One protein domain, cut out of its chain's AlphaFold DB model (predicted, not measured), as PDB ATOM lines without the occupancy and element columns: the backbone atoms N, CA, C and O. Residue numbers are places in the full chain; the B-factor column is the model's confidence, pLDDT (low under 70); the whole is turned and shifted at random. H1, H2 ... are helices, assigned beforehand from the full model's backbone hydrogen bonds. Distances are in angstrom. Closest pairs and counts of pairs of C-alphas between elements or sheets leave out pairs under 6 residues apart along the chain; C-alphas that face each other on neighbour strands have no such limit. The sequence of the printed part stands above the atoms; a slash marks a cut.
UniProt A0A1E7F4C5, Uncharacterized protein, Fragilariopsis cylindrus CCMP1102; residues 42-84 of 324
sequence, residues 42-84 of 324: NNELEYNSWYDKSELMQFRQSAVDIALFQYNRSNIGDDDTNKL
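What this domain is: This is residues 42 to 84 of the 324 residues of an uncharacterized protein of Fragilariopsis cylindrus CCMP1102 (UniProt A0A1E7F4C5). What shape is this? A short helix, H1, starts off one end of a long helix, H2, which makes most of the length, and after H2 residues 74 to 84 turn back toward its end. How large is it? The 43 printed residues, with H1 then H2 and no named strand, are all helix in class and extended, with a radius of gyration of the C-alphas of 16.2 A; they span 49 by 16 by 12 A, a rod.

Where its parts are: Where is H1? It is residues 42 to 47, from C-alpha 42 at (87.817, 15.203, -3.810). Where is H2? It is residues 53 to 73, 30.0 A long, ending with C-alpha 73 at (68.512, -9.628, 19.467).

How they stand to each other: Do the helices meet? H1 and H2 are apart, joined by a tight link of 5 residues. Are their backbones well formed? In H1 and H2 every O i to N i+4 pair is within hydrogen-bond range.

The domain as a whole: What is farthest apart? The C-alphas of Asn 43 and Asp 78, at 49.4 A. Is it unbroken and sure? The printed part has no cut; pLDDT is under 70 at residue 67 and residues 70 to 84.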
ATOM      1  N   ASN A  42      87.866  15.435  -5.264       72.31
ATOM      2  CA  ASN A  42      87.817  15.203  -3.810       72.31
ATOM      3  C   ASN A  42      87.462  16.482  -3.029       72.31
ATOM      4  O   ASN A  42      86.802  16.399  -2.000       72.31
ATOM      5  N   ASN A  43      87.827  17.651  -3.566       75.62
ATOM      6  CA  ASN A  43      87.452  18.947  -3.011       75.62
ATOM      7  C   ASN A  43      85.948  19.229  -3.170       75.62
ATOM      8  O   ASN A  43      85.308  19.617  -2.202       75.62
ATOM      9  N   GLU A  44      85.346  18.991  -4.341       72.50
ATOM     10  CA  GLU A  44      83.889  19.127  -4.508       72.50
ATOM     11  C   GLU A  44      83.111  18.167  -3.611       72.50
ATOM     12  O   GLU A  44      82.051  18.530  -3.113       72.50
ATOM     13  N   LEU A  45      83.632  16.964  -3.365       72.50
ATOM     14  CA  LEU A  45      82.997  16.014  -2.454       72.50
ATOM     15  C   LEU A  45      83.017  16.508  -0.995       72.50
ATOM     16  O   LEU A  45      82.113  16.184  -0.227       72.50
ATOM     17  N   GLU A  46      84.042  17.278  -0.619       73.88
ATOM     18  CA  GLU A  46      84.209  17.822   0.730       73.88
ATOM     19  C   GLU A  46      83.361  19.089   0.946       73.88
ATOM     20  O   GLU A  46      82.764  19.232   2.009       73.88
ATOM     21  N   TYR A  47      83.211  19.949  -0.073       75.38
ATOM     22  CA  TYR A  47      82.384  21.167   0.010       75.38
ATOM     23  C   TYR A  47      80.894  20.957  -0.319       75.38
ATOM     24  O   TYR A  47      80.060  21.677   0.221       75.38
ATOM     25  N   ASN A  48      80.528  19.976  -1.155       75.94
ATOM     26  CA  ASN A  48      79.122  19.662  -1.471       75.94
ATOM     27  C   ASN A  48      78.515  18.584  -0.557       75.94
ATOM     28  O   ASN A  48      77.447  18.043  -0.861       75.94
ATOM     29  N   SER A  49      79.168  18.236   0.553       75.38
ATOM     30  CA  SER A  49      78.556  17.345   1.535       75.38
ATOM     31  C   SER A  49      77.481  18.108   2.304       75.38
ATOM     32  O   SER A  49      77.771  19.060   3.014       75.38
ATOM     33  N   TRP A  50      76.226  17.671   2.187       89.56
ATOM     34  CA  TRP A  50      75.094  18.248   2.930       89.56
ATOM     35  C   TRP A  50      75.160  17.975   4.441       89.56
ATOM     36  O   TRP A  50      74.331  18.479   5.189       89.56
ATOM     37  N   TYR A  51      76.116  17.151   4.869       85.75
ATOM     38  CA  TYR A  51      76.317  16.747   6.252       85.75
ATOM     39  C   TYR A  51      77.762  16.982   6.654       85.75
ATOM     40  O   TYR A  51      78.688  16.670   5.889       85.75
ATOM     41  N   ASP A  52      77.947  17.437   7.888       91.00
ATOM     42  CA  ASP A  52      79.269  17.566   8.478       91.00
ATOM     43  C   ASP A  52      79.925  16.192   8.649       91.00
ATOM     44  O   ASP A  52      79.281  15.162   8.876       91.00
ATOM     45  N   LYS A  53      81.258  16.158   8.579       85.62
ATOM     46  CA  LYS A  53      82.034  14.912   8.700       85.62
ATOM     47  C   LYS A  53      81.757  14.180  10.021       85.62
ATOM     48  O   LYS A  53      81.761  12.949  10.049       85.62
ATOM     49  N   SER A  54      81.509  14.923  11.099       92.50
ATOM     50  CA  SER A  54      81.120  14.402  12.415       92.50
ATOM     51  C   SER A  54      79.746  13.728  12.380       92.50
ATOM     52  O   SER A  54      79.628  12.584  12.819       92.50
ATOM     53  N   GLU A  55      78.738  14.380  11.797       89.69
ATOM     54  CA  GLU A  55      77.386  13.833  11.630       89.69
ATOM     55  C   GLU A  55      77.399  12.574  10.768       89.69
ATOM     56  O   GLU A  55      76.770  11.569  11.097       89.69
ATOM     57  N   LEU A  56      78.186  12.582   9.693       84.69
ATOM     58  CA  LEU A  56      78.328  11.446   8.787       84.69
ATOM     59  C   LEU A  56      78.953  10.236   9.504       84.69
ATOM     60  O   LEU A  56      78.535   9.092   9.292       84.69
ATOM     61  N   MET A  57      79.924  10.475  10.389       86.88
ATOM     62  CA  MET A  57      80.507   9.441  11.247       86.88
ATOM     63  C   MET A  57      79.524   8.954  12.317       86.88
ATOM     64  O   MET A  57      79.416   7.745  12.526       86.88
ATOM     65  N   GLN A  58      78.762   9.856  12.939       90.81
ATOM     66  CA  GLN A  58      77.736   9.506  13.923       90.81
ATOM     67  C   GLN A  58      76.614   8.674  13.294       90.81
ATOM     68  O   GLN A  58      76.217   7.651  13.849       90.81
ATOM     69  N   PHE A  59      76.153   9.052  12.103       83.25
ATOM     70  CA  PHE A  59      75.166   8.300  11.337       83.25
ATOM     71  C   PHE A  59      75.677   6.901  10.985       83.25
ATOM     72  O   PHE A  59      74.958   5.916  11.162       83.25
ATOM     73  N   ARG A  60      76.931   6.784  10.522       79.38
ATOM     74  CA  ARG A  60      77.558   5.481  10.250       79.38
ATOM     75  C   ARG A  60      77.612   4.616  11.503       79.38
ATOM     76  O   ARG A  60      77.240   3.448  11.428       79.38
ATOM     77  N   GLN A  61      78.032   5.186  12.631       85.50
ATOM     78  CA  GLN A  61      78.098   4.473  13.901       85.50
ATOM     79  C   GLN A  61      76.704   4.025  14.356       85.50
ATOM     80  O   GLN A  61      76.500   2.842  14.598       85.50
ATOM     81  N   SER A  62      75.718   4.923  14.341       82.31
ATOM     82  CA  SER A  62      74.326   4.613  14.684       82.31
ATOM     83  C   SER A  62      73.742   3.513  13.790       82.31
ATOM     84  O   SER A  62      73.113   2.575  14.276       82.31
ATOM     85  N   ALA A  63      74.005   3.554  12.481       71.44
ATOM     86  CA  ALA A  63      73.573   2.509  11.559       71.44
ATOM     87  C   ALA A  63      74.225   1.147  11.862       71.44
ATOM     88  O   ALA A  63      73.557   0.114  11.749       71.44
ATOM     89  N   VAL A  64      75.507   1.138  12.245       75.44
ATOM     90  CA  VAL A  64      76.218  -0.069  12.696       75.44
ATOM     91  C   VAL A  64      75.630  -0.579  14.008       75.44
ATOM     92  O   VAL A  64      75.359  -1.772  14.110       75.44
ATOM     93  N   ASP A  65      75.365   0.299  14.970       74.81
ATOM     94  CA  ASP A  65      74.810  -0.061  16.274       74.81
ATOM     95  C   ASP A  65      73.399  -0.642  16.136       74.81
ATOM     96  O   ASP A  65      73.099  -1.674  16.732       74.81
ATOM     97  N   ILE A  66      72.554  -0.063  15.277       75.06
ATOM     98  CA  ILE A  66      71.229  -0.613  14.948       75.06
ATOM     99  C   ILE A  66      71.370  -2.005  14.319       75.06
ATOM    100  O   ILE A  66      70.640  -2.929  14.687       75.06
ATOM    101  N   ALA A  67      72.319  -2.186  13.397       68.44
ATOM    102  CA  ALA A  67      72.565  -3.483  12.770       68.44
ATOM    103  C   ALA A  67      73.079  -4.527  13.780       68.44
ATOM    104  O   ALA A  67      72.610  -5.667  13.779       68.44
ATOM    105  N   LEU A  68      74.000  -4.142  14.670       72.94
ATOM    106  CA  LEU A  68      74.520  -4.991  15.745       72.94
ATOM    107  C   LEU A  68      73.435  -5.332  16.766       72.94
ATOM    108  O   LEU A  68      73.331  -6.482  17.185       72.94
ATOM    109  N   PHE A  69      72.592  -4.369  17.132       75.44
ATOM    110  CA  PHE A  69      71.457  -4.577  18.023       75.44
ATOM    111  C   PHE A  69      70.475  -5.598  17.438       75.44
ATOM    112  O   PHE A  69      70.115  -6.564  18.113       75.44
ATOM    113  N   GLN A  70      70.103  -5.455  16.162       66.94
ATOM    114  CA  GLN A  70      69.251  -6.433  15.476       66.94
ATOM    115  C   GLN A  70      69.921  -7.811  15.371       66.94
ATOM    116  O   GLN A  70      69.268  -8.839  15.579       66.94
ATOM    117  N   TYR A  71      71.228  -7.849  15.103       63.78
ATOM    118  CA  TYR A  71      72.009  -9.084  15.061       63.78
ATOM    119  C   TYR A  71      72.069  -9.790  16.425       63.78
ATOM    120  O   TYR A  71      71.921 -11.010  16.501       63.78
ATOM    121  N   ASN A  72      72.246  -9.049  17.515       68.12
ATOM    122  CA  ASN A  72      72.327  -9.609  18.862       68.12
ATOM    123  C   ASN A  72      70.953 -10.052  19.377       68.12
ATOM    124  O   ASN A  72      70.833 -11.138  19.942       68.12
ATOM    125  N   ARG A  73      69.895  -9.283  19.096       65.50
ATOM    126  CA  ARG A  73      68.512  -9.628  19.467       65.50
ATOM    127  C   ARG A  73      68.034 -10.927  18.812       65.50
ATOM    128  O   ARG A  73      67.289 -11.691  19.413       65.50
ATOM    129  N   SER A  74      68.511 -11.205  17.605       58.62
ATOM    130  CA  SER A  74      68.200 -12.426  16.855       58.62
ATOM    131  C   SER A  74      69.081 -13.630  17.222       58.62
ATOM    132  O   SER A  74      68.892 -14.700  16.662       58.62
ATOM    133  N   ASN A  75      70.057 -13.488  18.130       56.09
ATOM    134  CA  ASN A  75      70.883 -14.600  18.639       56.09
ATOM    135  C   ASN A  75      70.290 -15.282  19.885       56.09
ATOM    136  O   ASN A  75      70.868 -16.247  20.370       56.09
ATOM    137  N   ILE A  76      69.182 -14.770  20.431       62.03
ATOM    138  CA  ILE A  76      68.627 -15.211  21.724       62.03
ATOM    139  C   ILE A  76      67.517 -16.273  21.559       62.03
ATOM    140  O   ILE A  76      67.094 -16.882  22.535       62.03
ATOM    141  N   GLY A  77      67.087 -16.578  20.332       54.03
ATOM    142  CA  GLY A  77      66.108 -17.631  20.052       54.03
ATOM    143  C   GLY A  77      66.446 -18.359  18.757       54.03
ATOM    144  O   GLY A  77      66.801 -17.725  17.770       54.03
ATOM    145  N   ASP A  78      66.356 -19.681  18.807       50.72
ATOM    146  CA  ASP A  78      66.826 -20.721  17.882       50.72
ATOM    147  C   ASP A  78      66.201 -20.707  16.463       50.72
ATOM    148  O   ASP A  78      65.725 -21.723  15.963       50.72
ATOM    149  N   ASP A  79      66.178 -19.554  15.787       57.69
ATOM    150  CA  ASP A  79      65.798 -19.462  14.374       57.69
ATOM    151  C   ASP A  79      66.710 -18.486  13.614       57.69
ATOM    152  O   ASP A  79      66.399 -17.326  13.328       57.69
ATOM    153  N   ASP A  80      67.884 -19.006  13.264       54.09
ATOM    154  CA  ASP A  80      68.999 -18.360  12.556       54.09
ATOM    155  C   ASP A  80      68.642 -17.870  11.123       54.09
ATOM    156  O   ASP A  80      69.504 -17.500  10.318       54.09
ATOM    157  N   THR A  81      67.358 -17.875  10.740       56.47
ATOM    158  CA  THR A  81      66.890 -17.563   9.380       56.47
ATOM    159  C   THR A  81      66.554 -16.087   9.126       56.47
ATOM    160  O   THR A  81      66.486 -15.670   7.956       56.47
ATOM    161  N   ASN A  82      66.435 -15.266  10.177       54.31
ATOM    162  CA  ASN A  82      65.930 -13.888  10.067       54.31
ATOM    163  C   ASN A  82      66.976 -12.772  10.205       54.31
ATOM    164  O   ASN A  82      66.626 -11.597  10.117       54.31
ATOM    165  N   LYS A  83      68.273 -13.093  10.320       56.91
ATOM    166  CA  LYS A  83      69.330 -12.064  10.341       56.91
ATOM    167  C   LYS A  83      69.633 -11.566   8.942       56.91
ATOM    168  O   LYS A  83      70.340 -12.193   8.149       56.91
ATOM    169  N   LEU A  84      69.028 -10.440   8.625       55.06
ATOM    170  CA  LEU A  84      69.067  -9.815   7.321       55.06
ATOM    171  C   LEU A  84      70.185  -8.770   7.285       55.06
ATOM    172  O   LEU A  84      70.192  -7.885   8.133       55.06
TER     173      LEU A  84